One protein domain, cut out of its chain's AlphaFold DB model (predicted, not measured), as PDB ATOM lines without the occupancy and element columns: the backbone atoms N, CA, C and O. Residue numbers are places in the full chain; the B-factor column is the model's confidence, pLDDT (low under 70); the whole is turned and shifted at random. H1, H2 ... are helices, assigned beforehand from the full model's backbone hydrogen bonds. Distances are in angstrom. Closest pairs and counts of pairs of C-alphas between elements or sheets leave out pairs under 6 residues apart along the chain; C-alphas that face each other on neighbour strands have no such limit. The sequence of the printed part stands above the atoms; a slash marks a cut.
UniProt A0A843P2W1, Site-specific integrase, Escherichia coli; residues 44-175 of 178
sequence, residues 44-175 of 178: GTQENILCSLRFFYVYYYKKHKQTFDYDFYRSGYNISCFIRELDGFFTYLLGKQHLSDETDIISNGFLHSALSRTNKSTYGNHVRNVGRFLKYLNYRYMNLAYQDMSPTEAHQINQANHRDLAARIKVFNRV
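This is residues 44 to 175 of the 178 residues of the protein "Site-specific integrase" of Escherichia coli (UniProt A0A843P2W1). Two long helices, H5 and H6, lie side by side as a hairpin that makes the long axis; H1 crosses H5 at about a right angle, and H4 packs along the first part of H5. The short H3 packs on H6, H2 lies off the hairpin beyond H1, and the long unnamed link of residues 95 to 116 loops out near the beginning of H5. The printed part has 132 residues with six named helices, H1 to H6 in order along the chain, and no named strand; its class is all helix. It is compact, with a radius of gyration of the C-alphas of 15.6 A, yet elongated in outline, spanning 50 by 31 by 31 A.

H5, the longest helix, holds residues 117 to 141 and measures 35.9 A from C-alpha 117 at (-33.166, 58.202, 15.116) to C-alpha 141. H6, residues 151 to 173, measures 32.4 A and ends with C-alpha 173 at (-24.691, 57.886, 25.625). H1, residues 44 to 64, measures 30.3 A and begins with C-alpha 44 at (-37.922, 42.407, 31.452). H4 holds residues 85 to 94 and measures 14.3 A, H2 holds residues 68 to 74 and measures 9.7 A, and H3 holds residues 80 to 83 and measures 5.3 A.

H5 is the hub, touching four other helices. H5 and H6 form a helical hairpin: they touch and run opposite ways at a shallow tilt of 11 degrees, the closest C-alphas being those of Gly 124 and Phe 172, 5.4 A apart. H4 and H5 form another helical hairpin, touching at a shallow tilt of 24 degrees, opposite ways, with the C-alphas of Leu 93 and Tyr 123 closest at 6.2 A. H1 touches H5 with its residues 49 to 56 alone, about perpendicular at 83 degrees; the C-alphas of Ser 52 and His 126 are closest, 4.8 A apart. H1 touches H4 too, with residues 56 to 60 alone, about perpendicular at 75 degrees; the C-alphas of Tyr 59 and Phe 89 come to 6.6 A. The helix packing is part aligned, part crossed: 2 of the 5 touching pairs that have a tilt are at a shallow one. H3 touches H6, closest at the C-alphas of Ser 80 and Asn 161, 6.0 A apart. H1 and H2 only just touch, with 3 pairs of C-alphas within 8 A, the closest being those of Tyr 60 and Phe 68, 6.4 A apart. H2 is apart from H4, H5 and H6. In H1, H2, H4, H5 and H6 every O i to N i+4 pair is within hydrogen-bond range; H3 is too short for such a pair.

The two C-alphas farthest apart, those of Ala 114 and Ser 150, are 50.1 A apart. The printed part has no cut. The link from H4 to H5, 22 residues, is long. The mean pLDDT of the printed part is 88.0; residues 107 to 118, of which 117 to 118 belong to H5, are under 70.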
ATOM      1  N   GLY A  44     -37.982  41.715  32.747       92.00
ATOM      2  CA  GLY A  44     -37.922  42.407  31.452       92.00
ATOM      3  C   GLY A  44     -36.615  43.185  31.249       92.00
ATOM      4  O   GLY A  44     -36.070  43.224  30.147       92.00
ATOM      5  N   THR A  45     -36.044  43.743  32.323       93.38
ATOM      6  CA  THR A  45     -34.718  44.379  32.262       93.38
ATOM      7  C   THR A  45     -33.619  43.345  32.038       93.38
ATOM      8  O   THR A  45     -32.710  43.587  31.245       93.38
ATOM      9  N   GLN A  46     -33.688  42.199  32.725       94.38
ATOM     10  CA  GLN A  46     -32.735  41.101  32.534       94.38
ATOM     11  C   GLN A  46     -32.756  40.623  31.082       94.38
ATOM     12  O   GLN A  46     -31.708  40.529  30.454       94.38
ATOM     13  N   GLU A  47     -33.945  40.396  30.528       94.44
ATOM     14  CA  GLU A  47     -34.143  39.947  29.153       94.44
ATOM     15  C   GLU A  47     -33.591  40.935  28.122       94.44
ATOM     16  O   GLU A  47     -32.848  40.535  27.229       94.44
ATOM     17  N   ASN A  48     -33.850  42.235  28.286       94.94
ATOM     18  CA  ASN A  48     -33.292  43.265  27.406       94.94
ATOM     19  C   ASN A  48     -31.749  43.268  27.427       94.94
ATOM     20  O   ASN A  48     -31.092  43.336  26.380       94.94
ATOM     21  N   ILE A  49     -31.156  43.144  28.618       97.06
ATOM     22  CA  ILE A  49     -29.699  43.083  28.770       97.06
ATOM     23  C   ILE A  49     -29.153  41.804  28.130       97.06
ATOM     24  O   ILE A  49     -28.232  41.891  27.324       97.06
ATOM     25  N   LEU A  50     -29.734  40.639  28.421       97.06
ATOM     26  CA  LEU A  50     -29.296  39.362  27.852       97.06
ATOM     27  C   LEU A  50     -29.461  39.321  26.332       97.06
ATOM     28  O   LEU A  50     -28.589  38.792  25.654       97.06
ATOM     29  N   CYS A  51     -30.497  39.950  25.776       96.81
ATOM     30  CA  CYS A  51     -30.651  40.114  24.330       96.81
ATOM     31  C   CYS A  51     -29.490  40.923  23.732       96.81
ATOM     32  O   CYS A  51     -28.898  40.530  22.728       96.81
ATOM     33  N   SER A  52     -29.084  41.997  24.415       97.69
ATOM     34  CA  SER A  52     -27.914  42.798  24.027       97.69
ATOM     35  C   SER A  52     -26.621  41.978  24.054       97.69
ATOM     36  O   SER A  52     -25.822  42.060  23.122       97.69
ATOM     37  N   LEU A  53     -26.422  41.174  25.105       98.25
ATOM     38  CA  LEU A  53     -25.255  40.297  25.212       98.25
ATOM     39  C   LEU A  53     -25.287  39.225  24.122       98.25
ATOM     40  O   LEU A  53     -24.297  39.053  23.427       98.25
ATOM     41  N   ARG A  54     -26.429  38.579  23.883       97.69
ATOM     42  CA  ARG A  54     -26.605  37.584  22.817       97.69
ATOM     43  C   ARG A  54     -26.169  38.130  21.457       97.69
ATOM     44  O   ARG A  54     -25.388  37.484  20.768       97.69
ATOM     45  N   PHE A  55     -26.596  39.345  21.101       97.06
ATOM     46  CA  PHE A  55     -26.148  39.997  19.867       97.06
ATOM     47  C   PHE A  55     -24.633  40.197  19.814       97.06
ATOM     48  O   PHE A  55     -24.037  39.994  18.758       97.06
ATOM     49  N   PHE A  56     -24.007  40.568  20.931       98.00
ATOM     50  CA  PHE A  56     -22.557  40.727  21.007       98.00
ATOM     51  C   PHE A  56     -21.808  39.400  20.847       98.00
ATOM     52  O   PHE A  56     -20.841  39.353  20.095       98.00
ATOM     53  N   TYR A  57     -22.269  38.319  21.481       97.44
ATOM     54  CA  TYR A  57     -21.655  36.994  21.329       97.44
ATOM     55  C   TYR A  57     -21.745  36.489  19.886       97.44
ATOM     56  O   TYR A  57     -20.747  36.022  19.337       97.44
ATOM     57  N   VAL A  58     -22.906  36.659  19.239       96.44
ATOM     58  CA  VAL A  58     -23.071  36.349  17.811       96.44
ATOM     59  C   VAL A  58     -22.114  37.190  16.962       96.44
ATOM     60  O   VAL A  58     -21.372  36.633  16.159       96.44
ATOM     61  N   TYR A  59     -22.093  38.514  17.150       96.50
ATOM     62  CA  TYR A  59     -21.189  39.423  16.433       96.50
ATOM     63  C   TYR A  59     -19.723  39.001  16.571       96.50
ATOM     64  O   TYR A  59     -19.016  38.874  15.572       96.50
ATOM     65  N   TYR A  60     -19.285  38.762  17.808       97.06
ATOM     66  CA  TYR A  60     -17.902  38.433  18.114       97.06
ATOM     67  C   TYR A  60     -17.490  37.141  17.404       97.06
ATOM     68  O   TYR A  60     -16.465  37.108  16.721       97.06
ATOM     69  N   TYR A  61     -18.343  36.113  17.467       95.38
ATOM     70  CA  TYR A  61     -18.105  34.863  16.757       95.38
ATOM     71  C   TYR A  61     -18.092  35.050  15.236       95.38
ATOM     72  O   TYR A  61     -17.206  34.522  14.569       95.38
ATOM     73  N   LYS A  62     -19.037  35.812  14.663       94.56
ATOM     74  CA  LYS A  62     -19.058  36.070  13.212       94.56
ATOM     75  C   LYS A  62     -17.753  36.724  12.745       94.56
ATOM     76  O   LYS A  62     -17.261  36.347  11.683       94.56
ATOM     77  N   LYS A  63     -17.190  37.646  13.536       94.69
ATOM     78  CA  LYS A  63     -15.953  38.376  13.221       94.69
ATOM     79  C   LYS A  63     -14.685  37.534  13.372       94.69
ATOM     80  O   LYS A  63     -13.858  37.529  12.470       94.69
ATOM     81  N   HIS A  64     -14.526  36.858  14.509       95.12
ATOM     82  CA  HIS A  64     -13.256  36.223  14.894       95.12
ATOM     83  C   HIS A  64     -13.238  34.708  14.685       95.12
ATOM     84  O   HIS A  64     -12.187  34.087  14.780       95.12
ATOM     85  N   LYS A  65     -14.399  34.096  14.418       94.56
ATOM     86  CA  LYS A  65     -14.603  32.633  14.361       94.56
ATOM     87  C   LYS A  65     -14.180  31.898  15.640       94.56
ATOM     88  O   LYS A  65     -14.004  30.682  15.641       94.56
ATOM     89  N   GLN A  66     -14.089  32.636  16.743       94.81
ATOM     90  CA  GLN A  66     -13.811  32.158  18.090       94.81
ATOM     91  C   GLN A  66     -14.866  32.714  19.045       94.81
ATOM     92  O   GLN A  66     -15.485  33.751  18.795       94.81
ATOM     93  N   THR A  67     -15.130  31.993  20.133       95.44
ATOM     94  CA  THR A  67     -16.100  32.448  21.137       95.44
ATOM     95  C   THR A  67     -15.472  33.518  22.018       95.44
ATOM     96  O   THR A  67     -14.312  33.379  22.407       95.44
ATOM     97  N   PHE A  68     -16.260  34.515  22.420       97.12
ATOM     98  CA  PHE A  68     -15.809  35.527  23.374       97.12
ATOM     99  C   PHE A  68     -15.285  34.907  24.678       97.12
ATOM    100  O   PHE A  68     -14.242  35.327  25.164       97.12
ATOM    101  N   ASP A  69     -15.969  33.892  25.221       96.25
ATOM    102  CA  ASP A  69     -15.556  33.236  26.470       96.25
ATOM    103  C   ASP A  69     -14.153  32.624  26.354       96.25
ATOM    104  O   ASP A  69     -13.298  32.847  27.212       96.25
ATOM    105  N   TYR A  70     -13.900  31.892  25.265       95.88
ATOM    106  CA  TYR A  70     -12.589  31.307  24.985       95.88
ATOM    107  C   TYR A  70     -11.498  32.378  24.877       95.88
ATOM    108  O   TYR A  70     -10.481  32.282  25.562       95.88
ATOM    109  N   ASP A  71     -11.717  33.415  24.070       97.00
ATOM    110  CA  ASP A  71     -10.708  34.454  23.851       97.00
ATOM    111  C   ASP A  71     -10.463  35.294  25.102       97.00
ATOM    112  O   ASP A  71      -9.321  35.647  25.391       97.00
ATOM    113  N   PHE A  72     -11.510  35.600  25.873       96.12
ATOM    114  CA  PHE A  72     -11.377  36.355  27.116       96.12
ATOM    115  C   PHE A  72     -10.605  35.561  28.171       96.12
ATOM    116  O   PHE A  72      -9.757  36.116  28.863       96.12
ATOM    117  N   TYR A  73     -10.831  34.249  28.261       94.44
ATOM    118  CA  TYR A  73     -10.009  33.380  29.099       94.44
ATOM    119  C   TYR A  73      -8.549  33.340  28.611       94.44
ATOM    120  O   TYR A  73      -7.619  33.519  29.396       94.44
ATOM    121  N   ARG A  74      -8.334  33.159  27.300       94.25
ATOM    122  CA  ARG A  74      -6.997  33.055  26.690       94.25
ATOM    123  C   ARG A  74      -6.197  34.351  26.728       94.25
ATOM    124  O   ARG A  74      -4.972  34.282  26.752       94.25
ATOM    125  N   SER A  75      -6.848  35.512  26.772       91.81
ATOM    126  CA  SER A  75      -6.180  36.809  26.939       91.81
ATOM    127  C   SER A  75      -5.709  37.065  28.373       91.81
ATOM    128  O   SER A  75      -5.266  38.175  28.677       91.81
ATOM    129  N   GLY A  76      -5.862  36.081  29.268       90.75
ATOM    130  CA  GLY A  76      -5.679  36.271  30.698       90.75
ATOM    131  C   GLY A  76      -6.671  37.296  31.226       90.75
ATOM    132  O   GLY A  76      -6.291  38.151  31.999       90.75
ATOM    133  N   TYR A  77      -7.920  37.295  30.758       92.25
ATOM    134  CA  TYR A  77      -8.967  38.253  31.135       92.25
ATOM    135  C   TYR A  77      -8.657  39.730  30.851       92.25
ATOM    136  O   TYR A  77      -9.359  40.614  31.351       92.25
ATOM    137  N   ASN A  78      -7.656  40.032  30.020       89.94
ATOM    138  CA  ASN A  78      -7.386  41.401  29.601       89.94
ATOM    139  C   ASN A  78      -8.534  41.924  28.729       89.94
ATOM    140  O   ASN A  78      -8.674  41.556  27.561       89.94
ATOM    141  N   ILE A  79      -9.347  42.813  29.300       92.50
ATOM    142  CA  ILE A  79     -10.553  43.330  28.646       92.50
ATOM    143  C   ILE A  79     -10.251  44.342  27.524       92.50
ATOM    144  O   ILE A  79     -11.130  44.621  26.710       92.50
ATOM    145  N   SER A  80      -9.039  44.912  27.467       91.06
ATOM    146  CA  SER A  80      -8.718  46.070  26.615       91.06
ATOM    147  C   SER A  80      -9.049  45.824  25.138       91.06
ATOM    148  O   SER A  80      -9.675  46.658  24.480       91.06
ATOM    149  N   CYS A  81      -8.715  44.636  24.629       89.31
ATOM    150  CA  CYS A  81      -8.989  44.246  23.246       89.31
ATOM    151  C   CYS A  81     -10.493  44.161  22.945       89.31
ATOM    152  O   CYS A  81     -10.932  44.546  21.866       89.31
ATOM    153  N   PHE A  82     -11.299  43.734  23.913       95.81
ATOM    154  CA  PHE A  82     -12.745  43.568  23.754       95.81
ATOM    155  C   PHE A  82     -13.499  44.887  23.881       95.81
ATOM    156  O   PHE A  82     -14.550  45.072  23.273       95.81
ATOM    157  N   ILE A  83     -12.951  45.845  24.631       95.25
ATOM    158  CA  ILE A  83     -13.493  47.202  24.685       95.25
ATOM    159  C   ILE A  83     -13.442  47.841  23.282       95.25
ATOM    160  O   ILE A  83     -14.409  48.493  22.873       95.25
ATOM    161  N   ARG A  84     -12.374  47.566  22.511       93.56
ATOM    162  CA  ARG A  84     -12.191  48.004  21.110       93.56
ATOM    163  C   ARG A  84     -13.236  47.472  20.136       93.56
ATOM    164  O   ARG A  84     -13.486  48.099  19.110       93.56
ATOM    165  N   GLU A  85     -13.905  46.382  20.485       95.88
ATOM    166  CA  GLU A  85     -14.936  45.766  19.652       95.88
ATOM    167  C   GLU A  85     -16.274  46.513  19.669       95.88
ATOM    168  O   GLU A  85     -17.104  46.279  18.793       95.88
ATOM    169  N   LEU A  86     -16.500  47.432  20.616       95.44
ATOM    170  CA  LEU A  86     -17.794  48.112  20.756       95.44
ATOM    171  C   LEU A  86     -18.174  48.964  19.530       95.44
ATOM    172  O   LEU A  86     -19.355  49.040  19.197       95.44
ATOM    173  N   ASP A  87     -17.204  49.562  18.831       91.25
ATOM    174  CA  ASP A  87     -17.464  50.373  17.628       91.25
ATOM    175  C   ASP A  87     -17.856  49.496  16.429       91.25
ATOM    176  O   ASP A  87     -18.798  49.799  15.687       91.25
ATOM    177  N   GLY A  88     -17.167  48.360  16.276       91.88
ATOM    178  CA  GLY A  88     -17.502  47.345  15.279       91.88
ATOM    179  C   GLY A  88     -18.863  46.712  15.560       91.88
ATOM    180  O   GLY A  88     -19.685  46.593  14.655       91.88
ATOM    181  N   PHE A  89     -19.150  46.411  16.829       94.81
ATOM    182  CA  PHE A  89     -20.451  45.907  17.261       94.81
ATOM    183  C   PHE A  89     -21.575  46.914  16.989       94.81
ATOM    184  O   PHE A  89     -22.634  46.541  16.488       94.81
ATOM    185  N   PHE A  90     -21.353  48.204  17.253       91.62
ATOM    186  CA  PHE A  90     -22.336  49.235  16.934       91.62
ATOM    187  C   PHE A  90     -22.604  49.314  15.426       91.62
ATOM    188  O   PHE A  90     -23.761  49.331  15.007       91.62
ATOM    189  N   THR A  91     -21.551  49.282  14.607       88.81
ATOM    190  CA  THR A  91     -21.668  49.251  13.139       88.81
ATOM    191  C   THR A  91     -22.434  48.014  12.658       88.81
ATOM    192  O   THR A  91     -23.325  48.125  11.815       88.81
ATOM    193  N   TYR A  92     -22.167  46.849  13.250       91.06
ATOM    194  CA  TYR A  92     -22.891  45.603  12.989       91.06
ATOM    195  C   TYR A  92     -24.394  45.715  13.297       91.06
ATOM    196  O   TYR A  92     -25.234  45.269  12.507       91.06
ATOM    197  N   LEU A  93     -24.753  46.355  14.415       91.06
ATOM    198  CA  LEU A  93     -26.151  46.614  14.758       91.06
ATOM    199  C   LEU A  93     -26.813  47.586  13.774       91.06
ATOM    200  O   LEU A  93     -27.921  47.309  13.314       91.06
ATOM    201  N   LEU A  94     -26.130  48.676  13.406       86.19
ATOM    202  CA  LEU A  94     -26.630  49.656  12.433       86.19
ATOM    203  C   LEU A  94     -26.865  49.027  11.055       86.19
ATOM    204  O   LEU A  94     -27.860  49.338  10.411       86.19
ATOM    205  N   GLY A  95     -26.013  48.094  10.630       84.12
ATOM    206  CA  GLY A  95     -26.223  47.311   9.411       84.12
ATOM    207  C   GLY A  95     -27.356  46.283   9.504       84.12
ATOM    208  O   GLY A  95     -27.557  45.533   8.555       84.12
ATOM    209  N   LYS A  96     -28.069  46.202  10.639       87.44
ATOM    210  CA  LYS A  96     -29.114  45.204  10.941       87.44
ATOM    211  C   LYS A  96     -28.660  43.751  10.770       87.44
ATOM    212  O   LYS A  96     -29.486  42.849  10.688       87.44
ATOM    213  N   GLN A  97     -27.355  43.496  10.803       87.62
ATOM    214  CA  GLN A  97     -26.794  42.167  10.547       87.62
ATOM    215  C   GLN A  97     -27.089  41.160  11.673       87.62
ATOM    216  O   GLN A  97     -26.969  39.955  11.481       87.62
ATOM    217  N   HIS A  98     -27.530  41.643  12.840       88.38
ATOM    218  CA  HIS A  98     -28.064  40.830  13.940       88.38
ATOM    219  C   HIS A  98     -29.451  40.237  13.663       88.38
ATOM    220  O   HIS A  98     -29.882  39.366  14.413       88.38
ATOM    221  N   LEU A  99     -30.146  40.719  12.628       87.12
ATOM    222  CA  LEU A  99     -31.417  40.171  12.147       87.12
ATOM    223  C   LEU A  99     -31.220  39.184  10.988       87.12
ATOM    224  O   LEU A  99     -32.197  38.623  10.508       87.12
ATOM    225  N   SER A 100     -29.979  39.017  10.518       83.62
ATOM    226  CA  SER A 100     -29.623  38.098   9.440       83.62
ATOM    227  C   SER A 100     -28.970  36.835   9.999       83.62
ATOM    228  O   SER A 100     -28.098  36.898  10.880       83.62
ATOM    229  N   ASP A 101     -29.350  35.699   9.419       81.69
ATOM    230  CA  ASP A 101     -28.788  34.378   9.709       81.69
ATOM    231  C   ASP A 101     -27.444  34.132   9.004       81.69
ATOM    232  O   ASP A 101     -26.844  33.067   9.151       81.69
ATOM    233  N   GLU A 102     -26.926  35.116   8.263       84.56
ATOM    234  CA  GLU A 102     -25.643  34.994   7.574       84.56
ATOM    235  C   GLU A 102     -24.476  34.746   8.533       84.56
ATOM    236  O   GLU A 102     -24.364  35.356   9.599       84.56
ATOM    237  N   THR A 103     -23.573  33.849   8.141       81.88
ATOM    238  CA  THR A 103     -22.458  33.375   8.974       81.88
ATOM    239  C   THR A 103     -21.326  34.382   9.122       81.88
ATOM    240  O   THR A 103     -20.548  34.305  10.080       81.88
ATOM    241  N   ASP A 104     -21.226  35.314   8.182       85.88
ATOM    242  CA  ASP A 104     -20.143  36.278   8.061       85.88
ATOM    243  C   ASP A 104     -20.665  37.702   8.221       85.88
ATOM    244  O   ASP A 104     -21.837  37.996   7.990       85.88
ATOM    245  N   ILE A 105     -19.784  38.597   8.670       84.50
ATOM    246  CA  ILE A 105     -20.096  40.024   8.695       84.50
ATOM    247  C   ILE A 105     -19.931  40.534   7.272       84.50
ATOM    248  O   ILE A 105     -18.815  40.602   6.756       84.50
ATOM    249  N   ILE A 106     -21.038  40.908   6.642       78.56
ATOM    250  CA  ILE A 106     -20.987  41.465   5.298       78.56
ATOM    251  C   ILE A 106     -20.463  42.893   5.400       78.56
ATOM    252  O   ILE A 106     -21.026  43.731   6.117       78.56
ATOM    253  N   SER A 107     -19.406  43.193   4.650       64.25
ATOM    254  CA  SER A 107     -18.980  44.569   4.416       64.25
ATOM    255  C   SER A 107     -19.935  45.216   3.413       64.25
ATOM    256  O   SER A 107     -19.600  45.444   2.252       64.25
ATOM    257  N   ASN A 108     -21.169  45.484   3.839       56.06
ATOM    258  CA  ASN A 108     -22.057  46.342   3.072       56.06
ATOM    259  C   ASN A 108     -21.490  47.750   3.203       56.06
ATOM    260  O   ASN A 108     -21.681  48.388   4.239       56.06
ATOM    261  N   GLY A 109     -20.741  48.199   2.190       49.78
ATOM    262  CA  GLY A 109     -20.188  49.548   2.126       49.78
ATOM    263  C   GLY A 109     -21.270  50.543   2.519       49.78
ATOM    264  O   GLY A 109     -22.257  50.647   1.806       49.78
ATOM    265  N   PHE A 110     -21.112  51.146   3.703       51.78
ATOM    266  CA  PHE A 110     -22.052  52.009   4.425       51.78
ATOM    267  C   PHE A 110     -23.336  52.372   3.657       51.78
ATOM    268  O   PHE A 110     -23.534  53.518   3.253       51.78
ATOM    269  N   LEU A 111     -24.257  51.415   3.496       49.62
ATOM    270  CA  LEU A 111     -25.603  51.715   3.023       49.62
ATOM    271  C   LEU A 111     -26.351  52.305   4.216       49.62
ATOM    272  O   LEU A 111     -27.143  51.652   4.889       49.62
ATOM    273  N   HIS A 112     -26.064  53.579   4.491       51.94
ATOM    274  CA  HIS A 112     -26.774  54.458   5.417       51.94
ATOM    275  C   HIS A 112     -28.232  54.710   4.981       51.94
ATOM    276  O   HIS A 112     -28.788  55.769   5.275       51.94
ATOM    277  N   SER A 113     -28.875  53.777   4.274       48.81
ATOM    278  CA  SER A 113     -30.262  53.911   3.853       48.81
ATOM    279  C   SER A 113     -31.150  54.005   5.099       48.81
ATOM    280  O   SER A 113     -31.403  53.015   5.784       48.81
ATOM    281  N   ALA A 114     -31.551  55.240   5.406       51.31
ATOM    282  CA  ALA A 114     -32.546  55.653   6.388       51.31
ATOM    283  C   ALA A 114     -32.470  54.944   7.758       51.31
ATOM    284  O   ALA A 114     -33.442  54.354   8.234       51.31
ATOM    285  N   LEU A 115     -31.329  55.032   8.452       60.25
ATOM    286  CA  LEU A 115     -31.289  54.682   9.875       60.25
ATOM    287  C   LEU A 115     -32.052  55.734  10.684       60.25
ATOM    288  O   LEU A 115     -31.540  56.827  10.932       60.25
ATOM    289  N   SER A 116     -33.277  55.391  11.090       67.00
ATOM    290  CA  SER A 116     -34.104  56.250  11.937       67.00
ATOM    291  C   SER A 116     -33.385  56.582  13.250       67.00
ATOM    292  O   SER A 116     -32.608  55.781  13.783       67.00
ATOM    293  N   ARG A 117     -33.664  57.770  13.798       68.75
ATOM    294  CA  ARG A 117     -33.166  58.202  15.116       68.75
ATOM    295  C   ARG A 117     -33.452  57.150  16.195       68.75
ATOM    296  O   ARG A 117     -32.578  56.838  16.998       68.75
ATOM    297  N   THR A 118     -34.637  56.544  16.141       65.88
ATOM    298  CA  THR A 118     -35.071  55.474  17.043       65.88
ATOM    299  C   THR A 118     -34.150  54.254  16.982       65.88
ATOM    300  O   THR A 118     -33.715  53.777  18.024       65.88
ATOM    301  N   ASN A 119     -33.759  53.797  15.787       74.44
ATOM    302  CA  ASN A 119     -32.849  52.653  15.652       74.44
ATOM    303  C   ASN A 119     -31.472  52.954  16.259       74.44
ATOM    304  O   ASN A 119     -30.893  52.109  16.936       74.44
ATOM    305  N   LYS A 120     -30.960  54.177  16.063       77.44
ATOM    306  CA  LYS A 120     -29.678  54.603  16.648       77.44
ATOM    307  C   LYS A 120     -29.721  54.579  18.176       77.44
ATOM    308  O   LYS A 120     -28.792  54.060  18.790       77.44
ATOM    309  N   SER A 121     -30.807  55.073  18.770       81.06
ATOM    310  CA  SER A 121     -31.041  55.010  20.217       81.06
ATOM    311  C   SER A 121     -31.067  53.572  20.735       81.06
ATOM    312  O   SER A 121     -30.300  53.211  21.632       81.06
ATOM    313  N   THR A 122     -31.888  52.715  20.120       86.44
ATOM    314  CA  THR A 122     -32.022  51.310  20.519       86.44
ATOM    315  C   THR A 122     -30.681  50.580  20.443       86.44
ATOM    316  O   THR A 122     -30.277  49.919  21.402       86.44
ATOM    317  N   TYR A 123     -29.935  50.745  19.349       90.12
ATOM    318  CA  TYR A 123     -28.616  50.129  19.204       90.12
ATOM    319  C   TYR A 123     -27.581  50.732  20.157       90.12
ATOM    320  O   TYR A 123     -26.784  49.989  20.727       90.12
ATOM    321  N   GLY A 124     -27.643  52.035  20.439       90.19
ATOM    322  CA  GLY A 124     -26.839  52.664  21.489       90.19
ATOM    323  C   GLY A 124     -27.103  52.057  22.871       90.19
ATOM    324  O   GLY A 124     -26.165  51.824  23.638       90.19
ATOM    325  N   ASN A 125     -28.358  51.717  23.181       91.44
ATOM    326  CA  ASN A 125     -28.708  51.023  24.420       91.44
ATOM    327  C   ASN A 125     -28.138  49.594  24.475       91.44
ATOM    328  O   ASN A 125     -27.596  49.199  25.509       91.44
ATOM    329  N   HIS A 126     -28.172  48.843  23.369       95.06
ATOM    330  CA  HIS A 126     -27.529  47.525  23.304       95.06
ATOM    331  C   HIS A 126     -26.021  47.612  23.563       95.06
ATOM    332  O   HIS A 126     -25.496  46.877  24.403       95.06
ATOM    333  N   VAL A 127     -25.326  48.558  22.924       95.50
ATOM    334  CA  VAL A 127     -23.892  48.776  23.162       95.50
ATOM    335  C   VAL A 127     -23.629  49.197  24.609       95.50
ATOM    336  O   VAL A 127     -22.680  48.720  25.227       95.50
ATOM    337  N   ARG A 128     -24.493  50.027  25.206       94.50
ATOM    338  CA  ARG A 128     -24.390  50.415  26.621       94.50
ATOM    339  C   ARG A 128     -24.529  49.215  27.560       94.50
ATOM    340  O   ARG A 128     -23.780  49.121  28.534       94.50
ATOM    341  N   ASN A 129     -25.463  48.307  27.287       96.88
ATOM    342  CA  ASN A 129     -25.637  47.078  28.060       96.88
ATOM    343  C   ASN A 129     -24.395  46.180  27.971       96.88
ATOM    344  O   ASN A 129     -23.907  45.722  29.005       96.88
ATOM    345  N   VAL A 130     -23.828  46.009  26.774       98.12
ATOM    346  CA  VAL A 130     -22.567  45.271  26.582       98.12
ATOM    347  C   VAL A 130     -21.410  45.973  27.293       98.12
ATOM    348  O   VAL A 130     -20.658  45.334  28.019       98.12
ATOM    349  N   GLY A 131     -21.299  47.298  27.195       97.25
ATOM    350  CA  GLY A 131     -20.279  48.068  27.907       97.25
ATOM    351  C   GLY A 131     -20.369  47.906  29.429       97.25
ATOM    352  O   GLY A 131     -19.349  47.770  30.100       97.25
ATOM    353  N   ARG A 132     -21.579  47.847  29.998       96.75
ATOM    354  CA  ARG A 132     -21.779  47.543  31.427       96.75
ATOM    355  C   ARG A 132     -21.337  46.124  31.788       96.75
ATOM    356  O   ARG A 132     -20.763  45.937  32.858       96.75
ATOM    357  N   PHE A 133     -21.566  45.155  30.907       98.19
ATOM    358  CA  PHE A 133     -21.061  43.795  31.074       98.19
ATOM    359  C   PHE A 133     -19.526  43.744  31.027       98.19
ATOM    360  O   PHE A 133     -18.915  43.216  31.951       98.19
ATOM    361  N   LEU A 134     -18.880  44.391  30.050       97.94
ATOM    362  CA  LEU A 134     -17.413  44.485  30.004       97.94
ATOM    363  C   LEU A 134     -16.847  45.208  31.236       97.94
ATOM    364  O   LEU A 134     -15.806  44.815  31.755       97.94
ATOM    365  N   LYS A 135     -17.558  46.216  31.766       96.06
ATOM    366  CA  LYS A 135     -17.186  46.893  33.022       96.06
ATOM    367  C   LYS A 135     -17.154  45.917  34.185       96.06
ATOM    368  O   LYS A 135     -16.219  45.935  34.982       96.06
ATOM    369  N   TYR A 136     -18.193  45.094  34.285       96.94
ATOM    370  CA  TYR A 136     -18.291  44.069  35.309       96.94
ATOM    371  C   TYR A 136     -17.140  43.064  35.203       96.94
ATOM    372  O   TYR A 136     -16.497  42.777  36.211       96.94
ATOM    373  N   LEU A 137     -16.834  42.587  33.992       96.75
ATOM    374  CA  LEU A 137     -15.716  41.669  33.776       96.75
ATOM    375  C   LEU A 137     -14.378  42.302  34.155       96.75
ATOM    376  O   LEU A 137     -13.595  41.681  34.867       96.75
ATOM    377  N   ASN A 138     -14.153  43.556  33.759       95.00
ATOM    378  CA  ASN A 138     -12.957  44.303  34.128       95.00
ATOM    379  C   ASN A 138     -12.801  44.377  35.654       95.00
ATOM    380  O   ASN A 138     -11.754  44.038  36.188       95.00
ATOM    381  N   TYR A 139     -13.862  44.741  36.376       92.44
ATOM    382  CA  TYR A 139     -13.821  44.803  37.838       92.44
ATOM    383  C   TYR A 139     -13.560  43.432  38.483       92.44
ATOM    384  O   TYR A 139     -12.783  43.322  39.430       92.44
ATOM    385  N   ARG A 140     -14.207  42.378  37.973       93.44
ATOM    386  CA  ARG A 140     -14.156  41.038  38.566       93.44
ATOM    387  C   ARG A 140     -12.861  40.280  38.278       93.44
ATOM    388  O   ARG A 140     -12.435  39.520  39.145       93.44
ATOM    389  N   TYR A 141     -12.274  40.454  37.096       92.31
ATOM    390  CA  TYR A 141     -11.177  39.610  36.610       92.31
ATOM    391  C   TYR A 141      -9.854  40.358  36.383       92.31
ATOM    392  O   TYR A 141      -8.810  39.713  36.339       92.31
ATOM    393  N   MET A 142      -9.834  41.697  36.317       87.81
ATOM    394  CA  MET A 142      -8.571  42.457  36.276       87.81
ATOM    395  C   MET A 142      -8.025  42.700  37.685       87.81
ATOM    396  O   MET A 142      -7.974  43.830  38.176       87.81
ATOM    397  N   ASN A 143      -7.649  41.613  38.356       85.00
ATOM    398  CA  ASN A 143      -6.994  41.621  39.661       85.00
ATOM    399  C   ASN A 143      -6.049  40.419  39.810       85.00
ATOM    400  O   ASN A 143      -6.090  39.477  39.024       85.00
ATOM    401  N   LEU A 144      -5.235  40.438  40.863       83.44
ATOM    402  CA  LEU A 144      -4.177  39.454  41.114       83.44
ATOM    403  C   LEU A 144      -4.653  38.008  41.289       83.44
ATOM    404  O   LEU A 144      -3.848  37.098  41.164       83.44
ATOM    405  N   ALA A 145      -5.937  37.770  41.572       85.25
ATOM    406  CA  ALA A 145      -6.450  36.404  41.667       85.25
ATOM    407  C   ALA A 145      -6.609  35.733  40.291       85.25
ATOM    408  O   ALA A 145      -6.756  34.516  40.218       85.25
ATOM    409  N   TYR A 146      -6.608  36.522  39.213       83.75
ATOM    410  CA  TYR A 146      -6.854  36.050  37.848       83.75
ATOM    411  C   TYR A 146      -5.784  36.503  36.842       83.75
ATOM    412  O   TYR A 146      -5.795  36.029  35.710       83.75
ATOM    413  N   GLN A 147      -4.886  37.408  37.238       80.06
ATOM    414  CA  GLN A 147      -3.808  37.941  36.405       80.06
ATOM    415  C   GLN A 147      -2.449  37.475  36.928       80.06
ATOM    416  O   GLN A 147      -2.177  37.612  38.119       80.06
ATOM    417  N   ASP A 148      -1.580  37.025  36.027       83.38
ATOM    418  CA  ASP A 148      -0.169  36.768  36.327       83.38
ATOM    419  C   ASP A 148       0.651  38.056  36.124       83.38
ATOM    420  O   ASP A 148       1.257  38.276  35.076       83.38
ATOM    421  N   MET A 149       0.550  38.989  37.075       83.25
ATOM    422  CA  MET A 149       1.243  40.287  37.034       83.25
ATOM    423  C   MET A 149       1.412  40.897  38.427       83.25
ATOM    424  O   MET A 149       0.790  40.457  39.394       83.25
ATOM    425  N   SER A 150       2.221  41.953  38.539       88.25
ATOM    426  CA  SER A 150       2.407  42.652  39.813       88.25
ATOM    427  C   SER A 150       1.152  43.437  40.250       88.25
ATOM    428  O   SER A 150       0.353  43.871  39.410       88.25
ATOM    429  N   PRO A 151       0.980  43.709  41.564       86.50
ATOM    430  CA  PRO A 151      -0.116  44.544  42.077       86.50
ATOM    431  C   PRO A 151      -0.224  45.905  41.384       86.50
ATOM    432  O   PRO A 151      -1.321  46.395  41.108       86.50
ATOM    433  N   THR A 152       0.924  46.508  41.082       88.88
ATOM    434  CA  THR A 152       1.038  47.809  40.423       88.88
ATOM    435  C   THR A 152       0.577  47.770  38.973       88.88
ATOM    436  O   THR A 152      -0.196  48.638  38.563       88.88
ATOM    437  N   GLU A 153       0.986  46.756  38.210       88.19
ATOM    438  CA  GLU A 153       0.582  46.598  36.809       88.19
ATOM    439  C   GLU A 153      -0.917  46.307  36.703       88.19
ATOM    440  O   GLU A 153      -1.622  46.976  35.945       88.19
ATOM    441  N   ALA A 154      -1.432  45.399  37.542       87.31
ATOM    442  CA  ALA A 154      -2.860  45.093  37.606       87.31
ATOM    443  C   ALA A 154      -3.691  46.348  37.880       87.31
ATOM    444  O   ALA A 154      -4.699  46.602  37.216       87.31
ATOM    445  N   HIS A 155      -3.249  47.168  38.834       88.31
ATOM    446  CA  HIS A 155      -3.931  48.407  39.171       88.31
ATOM    447  C   HIS A 155      -3.923  49.411  38.011       88.31
ATOM    448  O   HIS A 155      -4.973  49.961  37.670       88.31
ATOM    449  N   GLN A 156      -2.768  49.631  37.378       91.06
ATOM    450  CA  GLN A 156      -2.628  50.566  36.260       91.06
ATOM    451  C   GLN A 156      -3.485  50.158  35.057       91.06
ATOM    452  O   GLN A 156      -4.228  50.986  34.521       91.06
ATOM    453  N   ILE A 157      -3.443  48.882  34.668       90.25
ATOM    454  CA  ILE A 157      -4.226  48.366  33.541       90.25
ATOM    455  C   ILE A 157      -5.720  48.461  33.854       90.25
ATOM    456  O   ILE A 157      -6.499  48.951  33.033       90.25
ATOM    457  N   ASN A 158      -6.137  48.059  35.057       89.75
ATOM    458  CA  ASN A 158      -7.535  48.147  35.459       89.75
ATOM    459  C   ASN A 158      -8.049  49.599  35.422       89.75
ATOM    460  O   ASN A 158      -9.149  49.854  34.922       89.75
ATOM    461  N   GLN A 159      -7.256  50.566  35.898       91.88
ATOM    462  CA  GLN A 159      -7.594  51.987  35.796       91.88
ATOM    463  C   GLN A 159      -7.702  52.454  34.339       91.88
ATOM    464  O   GLN A 159      -8.648  53.168  33.996       91.88
ATOM    465  N   ALA A 160      -6.762  52.061  33.476       92.81
ATOM    466  CA  ALA A 160      -6.777  52.422  32.061       92.81
ATOM    467  C   ALA A 160      -8.028  51.875  31.352       92.81
ATOM    468  O   ALA A 160      -8.737  52.633  30.687       92.81
ATOM    469  N   ASN A 161      -8.367  50.605  31.583       93.00
ATOM    470  CA  ASN A 161      -9.570  49.974  31.039       93.00
ATOM    471  C   ASN A 161     -10.851  50.661  31.531       93.00
ATOM    472  O   ASN A 161     -11.772  50.888  30.748       93.00
ATOM    473  N   HIS A 162     -10.907  51.058  32.808       92.88
ATOM    474  CA  HIS A 162     -12.031  51.837  33.336       92.88
ATOM    475  C   HIS A 162     -12.198  53.178  32.613       92.88
ATOM    476  O   HIS A 162     -13.331  53.571  32.321       92.88
ATOM    477  N   ARG A 163     -11.094  53.876  32.321       94.19
ATOM    478  CA  ARG A 163     -11.117  55.156  31.597       94.19
ATOM    479  C   ARG A 163     -11.575  54.976  30.150       94.19
ATOM    480  O   ARG A 163     -12.475  55.700  29.730       94.19
ATOM    481  N   ASP A 164     -11.021  54.003  29.424       93.56
ATOM    482  CA  ASP A 164     -11.410  53.717  28.033       93.56
ATOM    483  C   ASP A 164     -12.891  53.322  27.942       93.56
ATOM    484  O   ASP A 164     -13.666  53.876  27.159       93.56
ATOM    485  N   LEU A 165     -13.337  52.446  28.841       93.25
ATOM    486  CA  LEU A 165     -14.730  52.030  28.880       93.25
ATOM    487  C   LEU A 165     -15.681  53.184  29.212       93.25
ATOM    488  O   LEU A 165     -16.742  53.308  28.597       93.25
ATOM    489  N   ALA A 166     -15.312  54.050  30.161       93.12
ATOM    490  CA  ALA A 166     -16.090  55.242  30.477       93.12
ATOM    491  C   ALA A 166     -16.171  56.196  29.276       93.12
ATOM    492  O   ALA A 166     -17.246  56.737  29.002       93.12
ATOM    493  N   ALA A 167     -15.072  56.366  28.535       92.94
ATOM    494  CA  ALA A 167     -15.037  57.177  27.325       92.94
ATOM    495  C   ALA A 167     -15.975  56.616  26.246       92.94
ATOM    496  O   ALA A 167     -16.830  57.346  25.742       92.94
ATOM    497  N   ARG A 168     -15.900  55.313  25.960       90.88
ATOM    498  CA  ARG A 168     -16.765  54.655  24.968       90.88
ATOM    499  C   ARG A 168     -18.235  54.693  25.348       90.88
ATOM    500  O   ARG A 168     -19.062  55.116  24.549       90.88
ATOM    501  N   ILE A 169     -18.577  54.342  26.590       90.44
ATOM    502  CA  ILE A 169     -19.963  54.438  27.071       90.44
ATOM    503  C   ILE A 169     -20.471  55.878  26.946       90.44
ATOM    504  O   ILE A 169     -21.602  56.084  26.520       90.44
ATOM    505  N   LYS A 170     -19.650  56.887  27.260       89.75
ATOM    506  CA  LYS A 170     -20.033  58.297  27.093       89.75
ATOM    507  C   LYS A 170     -20.319  58.651  25.632       89.75
ATOM    508  O   LYS A 170     -21.275  59.383  25.389       89.75
ATOM    509  N   VAL A 171     -19.538  58.138  24.680       87.31
ATOM    510  CA  VAL A 171     -19.812  58.298  23.240       87.31
ATOM    511  C   VAL A 171     -21.174  57.699  22.895       87.31
ATOM    512  O   VAL A 171     -22.017  58.406  22.352       87.31
ATOM    513  N   PHE A 172     -21.447  56.460  23.308       84.50
ATOM    514  CA  PHE A 172     -22.740  55.815  23.047       84.50
ATOM    515  C   PHE A 172     -23.910  56.485  23.775       84.50
ATOM    516  O   PHE A 172     -25.036  56.477  23.287       84.50
ATOM    517  N   ASN A 173     -23.664  57.123  24.921       82.12
ATOM    518  CA  ASN A 173     -24.691  57.886  25.625       82.12
ATOM    519  C   ASN A 173     -25.118  59.152  24.883       82.12
ATOM    520  O   ASN A 173     -26.235  59.610  25.093       82.12
ATOM    521  N   ARG A 174     -24.250  59.703  24.030       81.12
ATOM    522  CA  ARG A 174     -24.539  60.879  23.199       81.12
ATOM    523  C   ARG A 174     -25.311  60.542  21.923       81.12
ATOM    524  O   ARG A 174     -25.610  61.444  21.152       81.12
ATOM    525  N   VAL A 175     -25.624  59.267  21.681       70.75
ATOM    526  CA  VAL A 175     -26.325  58.811  20.467       70.75
ATOM    527  C   VAL A 175     -27.827  59.214  20.456       70.75
ATOM    528  O   VAL A 175     -28.521  58.975  19.473       70.75
TER     529      VAL A 175